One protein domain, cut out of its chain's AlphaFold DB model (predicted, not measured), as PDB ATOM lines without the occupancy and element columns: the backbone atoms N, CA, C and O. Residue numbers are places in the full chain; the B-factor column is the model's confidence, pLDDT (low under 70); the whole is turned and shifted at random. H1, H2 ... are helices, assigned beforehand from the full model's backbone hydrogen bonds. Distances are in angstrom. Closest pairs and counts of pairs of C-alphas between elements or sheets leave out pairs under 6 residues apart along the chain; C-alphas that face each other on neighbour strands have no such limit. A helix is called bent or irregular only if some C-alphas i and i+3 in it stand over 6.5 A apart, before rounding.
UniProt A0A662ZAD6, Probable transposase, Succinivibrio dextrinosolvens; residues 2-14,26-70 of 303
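What this domain is: This is residues 2 to 14 and 26 to 70 of the 303 residues of the protein "Probable transposase" of Succinivibrio dextrinosolvens (UniProt A0A662ZAD6). Two helices, H2 and H4, make a loose V that opens away from the start of H2, and short H3 sits between them in the chain on the open side; H1 lies off by itself, touching no helix. The printed part has 58 residues with four named helices, H1 to H4, and no named strand: all helix. It is loose, radius of gyration of the C-alphas 13.1 A, and elongated, 40 by 25 by 17 A.

Where its parts are: H1, residues 2 to 13, starts at C-alpha 2 (43.579, 8.971, 30.581). H2, residues 30 to 44, spans 19.3 A and is irregular: C-alphas 39 and 42 are 7.5 A apart. H3 is residues 46 to 49. H4, residues 53 to 70, spans 26.5 A to C-alpha 70 (45.973, 6.734, 15.377).

How they stand to each other: H1 is apart from H2, H3 and H4. H2, with residues 30 to 34 alone, touches residues 57 to 64 of H4; the closest C-alphas, of Trp 30 and Gly 64, are 5.1 A apart. They run opposite ways at a shallow tilt of 34 degrees, only just short of steep. H3 is close to but not clearly touching H2, Arg 41 to Thr 48 being the closest C-alphas at 7.3 A, and H4, Thr 48 to Ser 56 at 6.9 A. Every O i to N i+4 pair is within hydrogen-bond range in H1, 9 of 11 in H2 and 12 of 14 in H4; H3 is too short for one.

The domain as a whole: Residues 15 to 25 are not printed; C-alphas 14 and 26 are 10.6 A apart across the cut. The links H2 to H3 and H3 to H4 are tight. Residues 50 to 55, of which 53 to 55 belong to H4, stand free. pLDDT is under 70 at residues 2 and 12 to 14.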
ATOM      1  N   ASP A   2      42.487   9.191  29.619       67.31
ATOM      2  CA  ASP A   2      43.579   8.971  30.581       67.31
ATOM      3  C   ASP A   2      43.627   7.524  31.086       67.31
ATOM      4  O   ASP A   2      44.700   6.934  31.136       67.31
ATOM      5  N   ARG A   3      42.459   6.911  31.321       75.06
ATOM      6  CA  ARG A   3      42.336   5.475  31.619       75.06
ATOM      7  C   ARG A   3      42.878   4.576  30.497       75.06
ATOM      8  O   ARG A   3      43.757   3.772  30.762       75.06
ATOM      9  N   TYR A   4      42.466   4.792  29.242       75.12
ATOM     10  CA  TYR A   4      42.999   4.055  28.080       75.12
ATOM     11  C   TYR A   4      44.527   4.163  27.971       75.12
ATOM     12  O   TYR A   4      45.198   3.195  27.640       75.12
ATOM     13  N   ASN A   5      45.100   5.338  28.254       74.31
ATOM     14  CA  ASN A   5      46.551   5.524  28.214       74.31
ATOM     15  C   ASN A   5      47.272   4.739  29.320       74.31
ATOM     16  O   ASN A   5      48.351   4.208  29.058       74.31
ATOM     17  N   LYS A   6      46.683   4.655  30.522       77.62
ATOM     18  CA  LYS A   6      47.194   3.822  31.622       77.62
ATOM     19  C   LYS A   6      47.125   2.338  31.259       77.62
ATOM     20  O   LYS A   6      48.152   1.670  31.268       77.62
ATOM     21  N   GLU A   7      45.969   1.876  30.792       77.94
ATOM     22  CA  GLU A   7      45.755   0.484  30.372       77.94
ATOM     23  C   GLU A   7      46.641   0.103  29.172       77.94
ATOM     24  O   GLU A   7      47.168  -1.002  29.102       77.94
ATOM     25  N   LEU A   8      46.902   1.029  28.241       73.44
ATOM     26  CA  LEU A   8      47.862   0.820  27.153       73.44
ATOM     27  C   LEU A   8      49.304   0.701  27.665       73.44
ATOM     28  O   LEU A   8      50.100  -0.039  27.082       73.44
ATOM     29  N   ALA A   9      49.671   1.452  28.705       76.12
ATOM     30  CA  ALA A   9      50.985   1.344  29.326       76.12
ATOM     31  C   ALA A   9      51.138   0.003  30.059       76.12
ATOM     32  O   ALA A   9      52.174  -0.639  29.915       76.12
ATOM     33  N   GLU A  10      50.101  -0.452  30.760       74.38
ATOM     34  CA  GLU A  10      50.044  -1.768  31.412       74.38
ATOM     35  C   GLU A  10      50.070  -2.918  30.397       74.38
ATOM     36  O   GLU A  10      50.882  -3.834  30.524       74.38
ATOM     37  N   TYR A  11      49.295  -2.822  29.314       70.94
ATOM     38  CA  TYR A  11      49.321  -3.781  28.204       70.94
ATOM     39  C   TYR A  11      50.718  -3.921  27.584       70.94
ATOM     40  O   TYR A  11      51.124  -5.013  27.193       70.94
ATOM     41  N   LYS A  12      51.471  -2.820  27.477       68.75
ATOM     42  CA  LYS A  12      52.855  -2.846  26.977       68.75
ATOM     43  C   LYS A  12      53.848  -3.440  27.977       68.75
ATOM     44  O   LYS A  12      54.877  -3.936  27.535       68.75
ATOM     45  N   LYS A  13      53.569  -3.335  29.280       69.31
ATOM     46  CA  LYS A  13      54.397  -3.880  30.366       69.31
ATOM     47  C   LYS A  13      54.145  -5.366  30.618       69.31
ATOM     48  O   LYS A  13      55.014  -6.011  31.189       69.31
ATOM     49  N   SER A  14      52.986  -5.898  30.215       54.59
ATOM     50  CA  SER A  14      52.663  -7.317  30.397       54.59
ATOM     51  C   SER A  14      53.684  -8.213  29.688       54.59
ATOM     52  O   SER A  14      53.805  -8.122  28.460       54.59
ATOM     53  N   LYS A  26      44.010  -8.748  26.508       71.38
ATOM     54  CA  LYS A  26      43.365  -8.041  25.394       71.38
ATOM     55  C   LYS A  26      43.220  -6.555  25.740       71.38
ATOM     56  O   LYS A  26      42.633  -6.210  26.759       71.38
ATOM     57  N   LEU A  27      43.724  -5.671  24.873       73.06
ATOM     58  CA  LEU A  27      43.464  -4.232  24.987       73.06
ATOM     59  C   LEU A  27      41.950  -3.982  24.942       73.06
ATOM     60  O   LEU A  27      41.314  -4.443  23.985       73.06
ATOM     61  N   PRO A  28      41.385  -3.227  25.900       78.94
ATOM     62  CA  PRO A  28      39.964  -2.926  25.902       78.94
ATOM     63  C   PRO A  28      39.557  -2.228  24.609       78.94
ATOM     64  O   PRO A  28      40.171  -1.253  24.152       78.94
ATOM     65  N   THR A  29      38.508  -2.751  23.997       86.25
ATOM     66  CA  THR A  29      37.884  -2.154  22.828       86.25
ATOM     67  C   THR A  29      36.966  -1.014  23.257       86.25
ATOM     68  O   THR A  29      36.544  -0.894  24.406       86.25
ATOM     69  N   TRP A  30      36.594  -0.151  22.312       85.50
ATOM     70  CA  TRP A  30      35.621   0.909  22.590       85.50
ATOM     71  C   TRP A  30      34.251   0.361  23.038       85.50
ATOM     72  O   TRP A  30      33.509   1.073  23.714       85.50
ATOM     73  N   GLN A  31      33.925  -0.887  22.677       89.06
ATOM     74  CA  GLN A  31      32.703  -1.573  23.098       89.06
ATOM     75  C   GLN A  31      32.753  -1.956  24.580       89.06
ATOM     76  O   GLN A  31      31.740  -1.813  25.261       89.06
ATOM     77  N   ASP A  32      33.923  -2.345  25.091       90.06
ATOM     78  CA  ASP A  32      34.113  -2.682  26.506       90.06
ATOM     79  C   ASP A  32      33.863  -1.447  27.385       90.06
ATOM     80  O   ASP A  32      33.027  -1.481  28.287       90.06
ATOM     81  N   TYR A  33      34.443  -0.295  27.023       89.50
ATOM     82  CA  TYR A  33      34.158   0.968  27.718       89.50
ATOM     83  C   TYR A  33      32.692   1.395  27.620       89.50
ATOM     84  O   TYR A  33      32.164   2.002  28.549       89.50
ATOM     85  N   LYS A  34      32.020   1.108  26.497       90.94
ATOM     86  CA  LYS A  34      30.585   1.381  26.354       90.94
ATOM     87  C   LYS A  34      29.771   0.499  27.307       90.94
ATOM     88  O   LYS A  34      28.817   0.992  27.903       90.94
ATOM     89  N   LYS A  35      30.132  -0.781  27.451       92.00
ATOM     90  CA  LYS A  35      29.467  -1.726  28.358       92.00
ATOM     91  C   LYS A  35      29.620  -1.289  29.815       92.00
ATOM     92  O   LYS A  35      28.618  -1.178  30.512       92.00
ATOM     93  N   GLU A  36      30.839  -0.953  30.231       91.31
ATOM     94  CA  GLU A  36      31.107  -0.407  31.568       91.31
ATOM     95  C   GLU A  36      30.349   0.900  31.818       91.31
ATOM     96  O   GLU A  36      29.721   1.067  32.860       91.31
ATOM     97  N   PHE A  37      30.367   1.821  30.847       91.31
ATOM     98  CA  PHE A  37      29.636   3.079  30.956       91.31
ATOM     99  C   PHE A  37      28.143   2.837  31.147       91.31
ATOM    100  O   PHE A  37      27.552   3.452  32.024       91.31
ATOM    101  N   ASN A  38      27.547   1.931  30.369       90.56
ATOM    102  CA  ASN A  38      26.131   1.598  30.481       90.56
ATOM    103  C   ASN A  38      25.764   1.030  31.859       90.56
ATOM    104  O   ASN A  38      24.672   1.327  32.332       90.56
ATOM    105  N   ALA A  39      26.662   0.280  32.506       92.81
ATOM    106  CA  ALA A  39      26.435  -0.263  33.846       92.81
ATOM    107  C   ALA A  39      26.339   0.838  34.917       92.81
ATOM    108  O   ALA A  39      25.477   0.781  35.783       92.81
ATOM    109  N   ILE A  40      27.175   1.878  34.824       93.19
ATOM    110  CA  ILE A  40      27.200   2.996  35.789       93.19
ATOM    111  C   ILE A  40      26.313   4.180  35.380       93.19
ATOM    112  O   ILE A  40      26.229   5.176  36.099       93.19
ATOM    113  N   ARG A  41      25.723   4.128  34.179       89.31
ATOM    114  CA  ARG A  41      25.151   5.302  33.509       89.31
ATOM    115  C   ARG A  41      24.005   5.919  34.298       89.31
ATOM    116  O   ARG A  41      23.938   7.140  34.382       89.31
ATOM    117  N   LEU A  42      23.121   5.083  34.837       88.12
ATOM    118  CA  LEU A  42      21.933   5.529  35.560       88.12
ATOM    119  C   LEU A  42      22.304   6.269  36.849       88.12
ATOM    120  O   LEU A  42      21.768   7.337  37.107       88.12
ATOM    121  N   GLU A  43      23.255   5.727  37.607       91.69
ATOM    122  CA  GLU A  43      23.661   6.258  38.908       91.69
ATOM    123  C   GLU A  43      24.563   7.493  38.769       91.69
ATOM    124  O   GLU A  43      24.302   8.540  39.355       91.69
ATOM    125  N   LYS A  44      25.623   7.402  37.954       92.81
ATOM    126  CA  LYS A  44      26.653   8.454  37.873       92.81
ATOM    127  C   LYS A  44      26.359   9.531  36.837       92.81
ATOM    128  O   LYS A  44      26.896  10.633  36.937       92.81
ATOM    129  N   TYR A  45      25.554   9.221  35.821       90.75
ATOM    130  CA  TYR A  45      25.267  10.137  34.717       90.75
ATOM    131  C   TYR A  45      23.769  10.180  34.339       90.75
ATOM    132  O   TYR A  45      23.440   9.948  33.166       90.75
ATOM    133  N   PRO A  46      22.857  10.541  35.269       90.06
ATOM    134  CA  PRO A  46      21.410  10.559  35.011       90.06
ATOM    135  C   PRO A  46      21.004  11.416  33.804       90.06
ATOM    136  O   PRO A  46      20.161  11.006  33.008       90.06
ATOM    137  N   PHE A  47      21.690  12.549  33.584       88.31
ATOM    138  CA  PHE A  47      21.447  13.467  32.456       88.31
ATOM    139  C   PHE A  47      21.503  12.782  31.076       88.31
ATOM    140  O   PHE A  47      21.011  13.301  30.078       88.31
ATOM    141  N   THR A  48      22.131  11.607  30.975       87.94
ATOM    142  CA  THR A  48      22.223  10.855  29.716       87.94
ATOM    143  C   THR A  48      20.873  10.346  29.211       87.94
ATOM    144  O   THR A  48      20.777  10.014  28.030       87.94
ATOM    145  N   TYR A  49      19.851  10.302  30.072       86.06
ATOM    146  CA  TYR A  49      18.469   9.972  29.714       86.06
ATOM    147  C   TYR A  49      17.674  11.190  29.218       86.06
ATOM    148  O   TYR A  49      16.715  11.023  28.469       86.06
ATOM    149  N   GLU A  50      18.107  12.410  29.551       86.69
ATOM    150  CA  GLU A  50      17.521  13.654  29.023       86.69
ATOM    151  C   GLU A  50      17.892  13.878  27.550       86.69
ATOM    152  O   GLU A  50      17.195  14.570  26.809       86.69
ATOM    153  N   VAL A  51      18.987  13.267  27.090       86.88
ATOM    154  CA  VAL A  51      19.479  13.375  25.712       86.88
ATOM    155  C   VAL A  51      19.178  12.121  24.895       86.88
ATOM    156  O   VAL A  51      18.881  11.047  25.416       86.88
ATOM    157  N   THR A  52      19.308  12.232  23.574       87.31
ATOM    158  CA  THR A  52      19.118  11.086  22.679       87.31
ATOM    159  C   THR A  52      20.138   9.978  22.981       87.31
ATOM    160  O   THR A  52      21.311  10.245  23.263       87.31
ATOM    161  N   LYS A  53      19.737   8.704  22.851       87.88
ATOM    162  CA  LYS A  53      20.638   7.553  23.088       87.88
ATOM    163  C   LYS A  53      21.938   7.642  22.277       87.88
ATOM    164  O   LYS A  53      23.013   7.265  22.746       87.88
ATOM    165  N   TYR A  54      21.847   8.188  21.065       90.50
ATOM    166  CA  TYR A  54      22.966   8.327  20.143       90.50
ATOM    167  C   TYR A  54      23.964   9.410  20.551       90.50
ATOM    168  O   TYR A  54      25.133   9.307  20.177       90.50
ATOM    169  N   ALA A  55      23.568  10.392  21.366       86.00
ATOM    170  CA  ALA A  55      24.489  11.397  21.889       86.00
ATOM    171  C   ALA A  55      25.613  10.757  22.723       86.00
ATOM    172  O   ALA A  55      26.787  11.090  22.542       86.00
ATOM    173  N   SER A  56      25.273   9.786  23.581       88.00
ATOM    174  CA  SER A  56      26.254   9.044  24.386       88.00
ATOM    175  C   SER A  56      26.937   7.935  23.580       88.00
ATOM    176  O   SER A  56      28.165   7.839  23.567       88.00
ATOM    177  N   GLN A  57      26.174   7.135  22.830       89.44
ATOM    178  CA  GLN A  57      26.716   6.009  22.064       89.44
ATOM    179  C   GLN A  57      27.725   6.435  20.984       89.44
ATOM    180  O   GLN A  57      28.772   5.798  20.833       89.44
ATOM    181  N   GLN A  58      27.447   7.513  20.244       90.06
ATOM    182  CA  GLN A  58      28.306   7.944  19.141       90.06
ATOM    183  C   GLN A  58      29.665   8.459  19.631       90.06
ATOM    184  O   GLN A  58      30.651   8.405  18.893       90.06
ATOM    185  N   ALA A  59      29.757   8.930  20.880       88.88
ATOM    186  CA  ALA A  59      31.023   9.345  21.472       88.88
ATOM    187  C   ALA A  59      32.016   8.173  21.551       88.88
ATOM    188  O   ALA A  59      33.176   8.333  21.161       88.88
ATOM    189  N   PHE A  60      31.551   6.985  21.953       91.25
ATOM    190  CA  PHE A  60      32.372   5.773  22.003       91.25
ATOM    191  C   PHE A  60      32.776   5.287  20.609       91.25
ATOM    192  O   PHE A  60      33.946   4.980  20.386       91.25
ATOM    193  N   ALA A  61      31.852   5.299  19.642       90.81
ATOM    194  CA  ALA A  61      32.159   4.931  18.258       90.81
ATOM    195  C   ALA A  61      33.210   5.872  17.632       90.81
ATOM    196  O   ALA A  61      34.183   5.429  17.018       90.81
ATOM    197  N   ASN A  62      33.063   7.185  17.843       90.50
ATOM    198  CA  ASN A  62      34.034   8.183  17.391       90.50
ATOM    199  C   ASN A  62      35.400   8.001  18.069       90.50
ATOM    200  O   ASN A  62      36.429   8.166  17.413       90.50
ATOM    201  N   PHE A  63      35.417   7.663  19.362       89.31
ATOM    202  CA  PHE A  63      36.642   7.348  20.091       89.31
ATOM    203  C   PHE A  63      37.338   6.114  19.504       89.31
ATOM    204  O   PHE A  63      38.512   6.204  19.149       89.31
ATOM    205  N   GLY A  64      36.609   5.012  19.301       90.94
ATOM    206  CA  GLY A  64      37.136   3.799  18.674       90.94
ATOM    207  C   GLY A  64      37.753   4.070  17.301       90.94
ATOM    208  O   GLY A  64      38.905   3.707  17.053       90.94
ATOM    209  N   LYS A  65      37.046   4.816  16.440       91.19
ATOM    210  CA  LYS A  65      37.561   5.230  15.124       91.19
ATOM    211  C   LYS A  65      38.824   6.088  15.242       91.19
ATOM    212  O   LYS A  65      39.781   5.884  14.502       91.19
ATOM    213  N   ALA A  66      38.855   7.039  16.174       90.25
ATOM    214  CA  ALA A  66      40.009   7.911  16.374       90.25
ATOM    215  C   ALA A  66      41.253   7.142  16.851       90.25
ATOM    216  O   ALA A  66      42.362   7.435  16.403       90.25
ATOM    217  N   VAL A  67      41.070   6.147  17.721       88.12
ATOM    218  CA  VAL A  67      42.142   5.265  18.200       88.12
ATOM    219  C   VAL A  67      42.647   4.352  17.082       88.12
ATOM    220  O   VAL A  67      43.859   4.270  16.880       88.12
ATOM    221  N   SER A  68      41.753   3.738  16.296       88.75
ATOM    222  CA  SER A  68      42.149   2.927  15.131       88.75
ATOM    223  C   SER A  68      42.976   3.750  14.144       88.75
ATOM    224  O   SER A  68      44.113   3.397  13.818       88.75
ATOM    225  N   ASN A  69      42.464   4.931  13.778       89.12
ATOM    226  CA  ASN A  69      43.156   5.864  12.895       89.12
ATOM    227  C   ASN A  69      44.529   6.260  13.446       89.12
ATOM    228  O   ASN A  69      45.463   6.435  12.669       89.12
ATOM    229  N   TYR A  70      44.680   6.434  14.763       87.81
ATOM    230  CA  TYR A  70      45.973   6.734  15.377       87.81
ATOM    231  C   TYR A  70      46.981   5.604  15.137       87.81
ATOM    232  O   TYR A  70      48.079   5.865  14.642       87.81
TER     233      TYR A  70